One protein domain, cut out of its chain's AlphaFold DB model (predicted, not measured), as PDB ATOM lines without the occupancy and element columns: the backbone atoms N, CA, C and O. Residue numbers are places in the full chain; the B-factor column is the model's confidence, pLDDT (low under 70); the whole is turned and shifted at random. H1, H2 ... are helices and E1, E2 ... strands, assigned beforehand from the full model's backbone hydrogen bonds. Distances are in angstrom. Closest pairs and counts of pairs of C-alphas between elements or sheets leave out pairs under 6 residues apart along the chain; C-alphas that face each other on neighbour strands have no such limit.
ATOM      1  N   PHE A  44      49.079  33.384  48.396       74.06
ATOM      2  CA  PHE A  44      48.259  32.792  49.439       74.06
ATOM      3  C   PHE A  44      46.813  32.662  48.962       74.06
ATOM      4  O   PHE A  44      46.285  33.547  48.285       74.06
ATOM      5  N   ILE A  45      46.175  31.553  49.330       73.38
ATOM      6  CA  ILE A  45      44.729  31.367  49.197       73.38
ATOM      7  C   ILE A  45      44.150  31.513  50.602       73.38
ATOM      8  O   ILE A  45      44.470  30.716  51.482       73.38
ATOM      9  N   VAL A  46      43.354  32.559  50.804       74.19
ATOM     10  CA  VAL A  46      42.662  32.863  52.058       74.19
ATOM     11  C   VAL A  46      41.262  32.281  51.970       74.19
ATOM     12  O   VAL A  46      40.468  32.669  51.104       74.19
ATOM     13  N   SER A  47      40.967  31.329  52.849       68.44
ATOM     14  CA  SER A  47      39.671  30.661  52.847       68.44
ATOM     15  C   SER A  47      38.634  31.540  53.529       68.44
ATOM     16  O   SER A  47      38.908  32.157  54.555       68.44
ATOM     17  N   ALA A  48      37.398  31.556  53.033       62.41
ATOM     18  CA  ALA A  48      36.335  32.319  53.706       62.41
ATOM     19  C   ALA A  48      36.037  31.816  55.130       62.41
ATOM     20  O   ALA A  48      35.516  32.552  55.969       62.41
ATOM     21  N   ALA A  49      36.419  30.570  55.418       56.59
ATOM     22  CA  ALA A  49      36.343  29.959  56.737       56.59
ATOM     23  C   ALA A  49      37.330  30.549  57.761       56.59
ATOM     24  O   ALA A  49      37.154  30.310  58.955       56.59
ATOM     25  N   ASP A  50      38.326  31.335  57.334       65.81
ATOM     26  CA  ASP A  50      39.306  31.941  58.242       65.81
ATOM     27  C   ASP A  50      38.660  32.980  59.179       65.81
ATOM     28  O   ASP A  50      39.250  33.367  60.184       65.81
ATOM     29  N   GLY A  51      37.422  33.416  58.902       58.81
ATOM     30  CA  GLY A  51      36.602  34.193  59.840       58.81
ATOM     31  C   GLY A  51      37.082  35.627  60.086       58.81
ATOM     32  O   GLY A  51      36.484  36.347  60.881       58.81
ATOM     33  N   TYR A  52      38.130  36.069  59.387       65.50
ATOM     34  CA  TYR A  52      38.704  37.410  59.517       65.50
ATOM     35  C   TYR A  52      38.006  38.476  58.655       65.50
ATOM     36  O   TYR A  52      38.391  39.641  58.703       65.50
ATOM     37  N   GLY A  53      37.007  38.111  57.841       71.25
ATOM     38  CA  GLY A  53      36.303  39.054  56.952       71.25
ATOM     39  C   GLY A  53      37.171  39.622  55.817       71.25
ATOM     40  O   GLY A  53      36.733  40.502  55.075       71.25
ATOM     41  N   VAL A  54      38.393  39.105  55.651       73.62
ATOM     42  CA  VAL A  54      39.315  39.447  54.555       73.62
ATOM     43  C   VAL A  54      38.639  39.206  53.205       73.62
ATOM     44  O   VAL A  54      38.705  40.039  52.302       73.62
ATOM     45  N   ASN A  55      37.896  38.105  53.104       75.44
ATOM     46  CA  ASN A  55      37.184  37.702  51.903       75.44
ATOM     47  C   ASN A  55      36.049  38.674  51.555       75.44
ATOM     48  O   ASN A  55      35.908  39.048  50.393       75.44
ATOM     49  N   ASP A  56      35.279  39.135  52.544       75.88
ATOM     50  CA  ASP A  56      34.195  40.100  52.330       75.88
ATOM     51  C   ASP A  56      34.732  41.449  51.859       75.88
ATOM     52  O   ASP A  56      34.189  42.057  50.938       75.88
ATOM     53  N   CYS A  57      35.828  41.913  52.451       79.81
ATOM     54  CA  CYS A  57      36.478  43.155  52.052       79.81
ATOM     55  C   CYS A  57      37.013  43.086  50.612       79.81
ATOM     56  O   CYS A  57      36.803  44.016  49.830       79.81
ATOM     57  N   ILE A  58      37.638  41.965  50.235       78.75
ATOM     58  CA  ILE A  58      38.174  41.782  48.882       78.75
ATOM     59  C   ILE A  58      37.056  41.607  47.840       78.75
ATOM     60  O   ILE A  58      37.178  42.112  46.725       78.75
ATOM     61  N   LYS A  59      35.928  40.985  48.207       75.38
ATOM     62  CA  LYS A  59      34.743  40.867  47.340       75.38
ATOM     63  C   LYS A  59      33.987  42.186  47.148       75.38
ATOM     64  O   LYS A  59      33.450  42.410  46.067       75.38
ATOM     65  N   ASN A  60      33.907  43.035  48.176       72.38
ATOM     66  CA  ASN A  60      33.053  44.229  48.165       72.38
ATOM     67  C   ASN A  60      33.672  45.455  47.473       72.38
ATOM     68  O   ASN A  60      32.929  46.358  47.089       72.38
ATOM     69  N   GLY A  61      34.995  45.524  47.278       64.75
ATOM     70  CA  GLY A  61      35.571  46.597  46.464       64.75
ATOM     71  C   GLY A  61      37.062  46.868  46.643       64.75
ATOM     72  O   GLY A  61      37.671  46.563  47.665       64.75
ATOM     73  N   ALA A  62      37.634  47.514  45.623       64.69
ATOM     74  CA  ALA A  62      39.074  47.699  45.448       64.69
ATOM     75  C   ALA A  62      39.774  48.515  46.556       64.69
ATOM     76  O   ALA A  62      40.934  48.236  46.856       64.69
ATOM     77  N   GLU A  63      39.104  49.499  47.174       72.88
ATOM     78  CA  GLU A  63      39.723  50.335  48.221       72.88
ATOM     79  C   GLU A  63      40.010  49.546  49.503       72.88
ATOM     80  O   GLU A  63      41.126  49.588  50.021       72.88
ATOM     81  N   CYS A  64      39.023  48.785  49.985       78.38
ATOM     82  CA  CYS A  64      39.190  47.921  51.152       78.38
ATOM     83  C   CYS A  64      40.172  46.784  50.830       78.38
ATOM     84  O   CYS A  64      41.102  46.513  51.593       78.38
ATOM     85  N   ALA A  65      39.996  46.166  49.657       79.38
ATOM     86  CA  ALA A  65      40.770  45.015  49.214       79.38
ATOM     87  C   ALA A  65      42.280  45.277  49.207       79.38
ATOM     88  O   ALA A  65      43.044  44.437  49.674       79.38
ATOM     89  N   LYS A  66      42.709  46.452  48.727       82.06
ATOM     90  CA  LYS A  66      44.130  46.803  48.658       82.06
ATOM     91  C   LYS A  66      44.769  46.892  50.043       82.06
ATOM     92  O   LYS A  66      45.828  46.316  50.255       82.06
ATOM     93  N   ILE A  67      44.130  47.599  50.975       83.88
ATOM     94  CA  ILE A  67      44.668  47.813  52.327       83.88
ATOM     95  C   ILE A  67      44.776  46.480  53.067       83.88
ATOM     96  O   ILE A  67      45.784  46.204  53.710       83.88
ATOM     97  N   VAL A  68      43.750  45.637  52.945       85.31
ATOM     98  CA  VAL A  68      43.739  44.319  53.580       85.31
ATOM     99  C   VAL A  68      44.753  43.378  52.937       85.31
ATOM    100  O   VAL A  68      45.430  42.651  53.658       85.31
ATOM    101  N   ALA A  69      44.909  43.411  51.613       83.50
ATOM    102  CA  ALA A  69      45.916  42.613  50.926       83.50
ATOM    103  C   ALA A  69      47.343  43.042  51.301       83.50
ATOM    104  O   ALA A  69      48.171  42.183  51.588       83.50
ATOM    105  N   ASP A  70      47.617  44.348  51.360       84.19
ATOM    106  CA  ASP A  70      48.914  44.880  51.791       84.19
ATOM    107  C   ASP A  70      49.216  44.469  53.243       84.19
ATOM    108  O   ASP A  70      50.272  43.903  53.517       84.19
ATOM    109  N   ALA A  71      48.257  44.648  54.159       84.00
ATOM    110  CA  ALA A  71      48.410  44.258  55.562       84.00
ATOM    111  C   ALA A  71      48.582  42.741  55.749       84.00
ATOM    112  O   ALA A  71      49.338  42.305  56.618       84.00
ATOM    113  N   TRP A  72      47.906  41.926  54.934       83.31
ATOM    114  CA  TRP A  72      48.092  40.474  54.916       83.31
ATOM    115  C   TRP A  72      49.526  40.120  54.522       83.31
ATOM    116  O   TRP A  72      50.196  39.354  55.213       83.31
ATOM    117  N   CYS A  73      50.029  40.719  53.446       83.44
ATOM    118  CA  CYS A  73      51.394  40.495  52.994       83.44
ATOM    119  C   CYS A  73      52.433  40.916  54.043       83.44
ATOM    120  O   CYS A  73      53.327  40.126  54.352       83.44
ATOM    121  N   GLU A  74      52.261  42.086  54.662       83.06
ATOM    122  CA  GLU A  74      53.125  42.564  55.748       83.06
ATOM    123  C   GLU A  74      53.110  41.614  56.957       83.06
ATOM    124  O   GLU A  74      54.165  41.273  57.499       83.06
ATOM    125  N   ALA A  75      51.932  41.119  57.355       79.00
ATOM    126  CA  ALA A  75      51.788  40.164  58.456       79.00
ATOM    127  C   ALA A  75      52.481  38.818  58.176       79.00
ATOM    128  O   ALA A  75      52.934  38.142  59.103       79.00
ATOM    129  N   HIS A  76      52.598  38.444  56.902       77.12
ATOM    130  CA  HIS A  76      53.276  37.232  56.449       77.12
ATOM    131  C   HIS A  76      54.759  37.442  56.096       77.12
ATOM    132  O   HIS A  76      55.423  36.502  55.655       77.12
ATOM    133  N   GLY A  77      55.309  38.634  56.360       76.62
ATOM    134  CA  GLY A  77      56.724  38.953  56.147       76.62
ATOM    135  C   GLY A  77      57.091  39.229  54.687       76.62
ATOM    136  O   GLY A  77      58.265  39.140  54.331       76.62
ATOM    137  N   SER A  78      56.098  39.536  53.855       77.50
ATOM    138  CA  SER A  78      56.247  39.981  52.469       77.50
ATOM    139  C   SER A  78      56.036  41.498  52.358       77.50
ATOM    140  O   SER A  78      55.577  42.141  53.301       77.50
ATOM    141  N   GLY A  79      56.389  42.081  51.209       78.25
ATOM    142  CA  GLY A  79      56.149  43.494  50.906       78.25
ATOM    143  C   GLY A  79      54.678  43.795  50.588       78.25
ATOM    144  O   GLY A  79      53.766  43.142  51.077       78.25
ATOM    145  N   VAL A  80      54.422  44.774  49.723       80.31
ATOM    146  CA  VAL A  80      53.050  45.134  49.311       80.31
ATOM    147  C   VAL A  80      52.390  44.051  48.450       80.31
ATOM    148  O   VAL A  80      53.070  43.297  47.746       80.31
ATOM    149  N   ALA A  81      51.059  43.996  48.441       81.50
ATOM    150  CA  ALA A  81      50.321  43.091  47.574       81.50
ATOM    151  C   ALA A  81      50.485  43.498  46.102       81.50
ATOM    152  O   ALA A  81      50.199  44.625  45.696       81.50
ATOM    153  N   LYS A  82      50.936  42.555  45.269       81.75
ATOM    154  CA  LYS A  82      51.054  42.730  43.814       81.75
ATOM    155  C   LYS A  82      49.736  42.458  43.103       81.75
ATOM    156  O   LYS A  82      49.423  43.103  42.105       81.75
ATOM    157  N   THR A  83      48.984  41.461  43.559       77.62
ATOM    158  CA  THR A  83      47.724  41.055  42.925       77.62
ATOM    159  C   THR A  83      46.819  40.427  43.968       77.62
ATOM    160  O   THR A  83      47.259  39.563  44.714       77.62
ATOM    161  N   PHE A  84      45.560  40.838  44.015       81.19
ATOM    162  CA  PHE A  84      44.558  40.287  44.920       81.19
ATOM    163  C   PHE A  84      43.214  40.223  44.197       81.19
ATOM    164  O   PHE A  84      42.932  41.053  43.332       81.19
ATOM    165  N   GLY A  85      42.401  39.225  44.515       78.38
ATOM    166  CA  GLY A  85      41.114  39.027  43.859       78.38
ATOM    167  C   GLY A  85      40.475  37.710  44.252       78.38
ATOM    168  O   GLY A  85      41.046  36.928  45.010       78.38
ATOM    169  N   ARG A  86      39.277  37.449  43.740       75.38
ATOM    170  CA  ARG A  86      38.594  36.189  44.007       75.38
ATOM    171  C   ARG A  86      39.392  35.022  43.425       75.38
ATOM    172  O   ARG A  86      39.987  35.146  42.352       75.38
ATOM    173  N   ALA A  87      39.419  33.893  44.128       69.62
ATOM    174  CA  ALA A  87      40.191  32.740  43.683       69.62
ATOM    175  C   ALA A  87      39.727  32.235  42.303       69.62
ATOM    176  O   ALA A  87      40.569  31.859  41.486       69.62
ATOM    177  N   GLU A  88      38.429  32.299  41.991       62.94
ATOM    178  CA  GLU A  88      37.886  31.908  40.678       62.94
ATOM    179  C   GLU A  88      38.412  32.772  39.514       62.94
ATOM    180  O   GLU A  88      38.741  32.237  38.453       62.94
ATOM    181  N   ASP A  89      38.606  34.077  39.729       60.62
ATOM    182  CA  ASP A  89      39.045  35.017  38.688       60.62
ATOM    183  C   ASP A  89      40.515  34.809  38.289       60.62
ATOM    184  O   ASP A  89      40.896  34.989  37.132       60.62
ATOM    185  N   ILE A  90      41.358  34.413  39.247       61.12
ATOM    186  CA  ILE A  90      42.804  34.242  39.042       61.12
ATOM    187  C   ILE A  90      43.139  32.805  38.616       61.12
ATOM    188  O   ILE A  90      43.990  32.589  37.749       61.12
ATOM    189  N   THR A  91      42.456  31.806  39.182       59.25
ATOM    190  CA  THR A  91      42.699  30.388  38.857       59.25
ATOM    191  C   THR A  91      42.106  29.966  37.510       59.25
ATOM    192  O   THR A  91      42.629  29.039  36.891       59.25
ATOM    193  N   GLY A  92      41.114  30.696  36.978       51.50
ATOM    194  CA  GLY A  92      40.569  30.477  35.632       51.50
ATOM    195  C   GLY A  92      41.586  30.639  34.488       51.50
ATOM    196  O   GLY A  92      41.375  30.120  33.391       51.50
ATOM    197  N   ALA A  93      42.719  31.312  34.734       50.72
ATOM    198  CA  ALA A  93      43.796  31.495  33.758       50.72
ATOM    199  C   ALA A  93      44.800  30.323  33.701       50.72
ATOM    200  O   ALA A  93      45.542  30.200  32.722       50.72
ATOM    201  N   ILE A  94      44.825  29.433  34.703       49.97
ATOM    202  CA  ILE A  94      45.707  28.260  34.691       49.97
ATOM    203  C   ILE A  94      44.987  27.130  33.951       49.97
ATOM    204  O   ILE A  94      44.317  26.282  34.538       49.97
ATOM    205  N   ARG A  95      45.126  27.104  32.619       41.72
ATOM    206  CA  ARG A  95      44.772  25.916  31.833       41.72
ATOM    207  C   ARG A  95      45.573  24.740  32.369       41.72
ATOM    208  O   ARG A  95      46.787  24.743  32.238       41.72
ATOM    209  N   ASN A  96      44.860  23.778  32.948       46.03
ATOM    210  CA  ASN A  96      45.262  22.429  33.340       46.03
ATOM    211  C   ASN A  96      46.536  21.910  32.633       46.03
ATOM    212  O   ASN A  96      46.470  21.134  31.682       46.03
ATOM    213  N   SER A 108      36.523  27.031  47.531       56.31
ATOM    214  CA  SER A 108      35.168  27.527  47.687       56.31
ATOM    215  C   SER A 108      35.017  28.773  46.815       56.31
ATOM    216  O   SER A 108      35.965  29.547  46.673       56.31
ATOM    217  N   GLU A 109      33.827  29.011  46.258       60.50
ATOM    218  CA  GLU A 109      33.484  30.259  45.537       60.50
ATOM    219  C   GLU A 109      33.725  31.517  46.402       60.50
ATOM    220  O   GLU A 109      33.787  32.653  45.915       60.50
ATOM    221  N   ASP A 110      33.894  31.316  47.711       64.75
ATOM    222  CA  ASP A 110      34.158  32.361  48.673       64.75
ATOM    223  C   ASP A 110      35.643  32.638  48.953       64.75
ATOM    224  O   ASP A 110      35.944  33.627  49.634       64.75
ATOM    225  N   ASP A 111      36.555  31.826  48.420       72.38
ATOM    226  CA  ASP A 111      37.988  31.936  48.674       72.38
ATOM    227  C   ASP A 111      38.631  33.065  47.864       72.38
ATOM    228  O   ASP A 111      38.229  33.412  46.747       72.38
ATOM    229  N   VAL A 112      39.662  33.664  48.449       76.50
ATOM    230  CA  VAL A 112      40.323  34.845  47.908       76.50
ATOM    231  C   VAL A 112      41.811  34.591  47.744       76.50
ATOM    232  O   VAL A 112      42.466  33.998  48.593       76.50
ATOM    233  N   PHE A 113      42.353  35.045  46.622       79.81
ATOM    234  CA  PHE A 113      43.760  34.941  46.283       79.81
ATOM    235  C   PHE A 113      44.478  36.257  46.591       79.81
ATOM    236  O   PHE A 113      44.023  37.326  46.179       79.81
ATOM    237  N   ILE A 114      45.624  36.178  47.272       80.06
ATOM    238  CA  ILE A 114      46.505  37.317  47.559       80.06
ATOM    239  C   ILE A 114      47.934  36.939  47.170       80.06
ATOM    240  O   ILE A 114      48.499  35.985  47.689       80.06
ATOM    241  N   SER A 115      48.536  37.702  46.264       83.00
ATOM    242  CA  SER A 115      49.930  37.577  45.846       83.00
ATOM    243  C   SER A 115      50.726  38.781  46.324       83.00
ATOM    244  O   SER A 115      50.427  39.922  45.964       83.00
ATOM    245  N   CYS A 116      51.751  38.515  47.119       83.88
ATOM    246  CA  CYS A 116      52.602  39.493  47.765       83.88
ATOM    247  C   CYS A 116      53.912  39.699  47.001       83.88
ATOM    248  O   CYS A 116      54.464  38.791  46.371       83.88
ATOM    249  N   GLY A 117      54.412  40.929  47.026       74.50
ATOM    250  CA  GLY A 117      55.753  41.253  46.564       74.50
ATOM    251  C   GLY A 117      56.826  40.780  47.538       74.50
ATOM    252  O   GLY A 117      56.541  40.511  48.702       74.50
ATOM    253  N   ASP A 118      58.050  40.666  47.031       66.88
ATOM    254  CA  ASP A 118      59.248  40.554  47.867       66.88
ATOM    255  C   ASP A 118      59.544  41.880  48.580       66.88
ATOM    256  O   ASP A 118      59.216  42.944  47.994       66.88
TER     257      ASP A 118
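What this domain is: This is residues 44 to 96 and 108 to 118 of the 118 residues of an uncharacterized protein of Rhodoblastus acidophilus (UniProt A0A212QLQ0). A small antiparallel sheet of three strands, in the order E1 E3 E2, is covered on one face by a helical hairpin, H1 and H2, while the short helix H3 lies over its other face. The 64 printed residues hold three named helices and three named strands, in the order E1 H1 H2 E2 H3 E3, class mixed. The whole is compact, with a radius of gyration of the C-alphas of 11.1 A, and spans 30 by 25 by 20 A.

How they stand to each other: Start at edge strand E1, residues 44 to 46; its antiparallel neighbour is inner strand E3, residues 112 to 116, with N 44 and O 114 within hydrogen-bond range at 2.8 A. H1, residues 54 to 60, and H2, residues 62 to 75, form a hairpin on the same face of the sheet, opposite ways at a shallow tilt of 17 degrees; their closest C-alphas are those of Ile 58 and Ala 65, 4.2 A, and H2 touches H1 with residues 64 to 68 alone. H2 has a height over the sheet of 8.4 A, H1 8.0 A. E2, residues 81 to 86, is antiparallel to E3; find N 115 and O 83 2.7 A apart. E1, H1 H2, E2 make a split strand-helix-strand unit, two same-way strands with E3 between them, with a right-handed crossover. H3, residues 87 to 91, is on the opposite face. O i to N i+4 pairs are within range throughout H1 and H3, and in 9 of 10 in H2.

Where its parts are: Find C-alpha 44 at (48.259, 32.792, 49.439), where E1 begins. H2 runs 19.7 A, E2 14.1 A, H1 10.1 A, E1 6.2 A and H3 5.9 A. E3 runs 13.1 A to C-alpha 116 at (52.602, 39.493, 47.765).

The domain as a whole: Residues 97 to 107 are not printed; C-alphas 96 and 108 are 18.3 A apart. No link printed whole is long. Confidence is under 70 at, among others, residues 87 to 96.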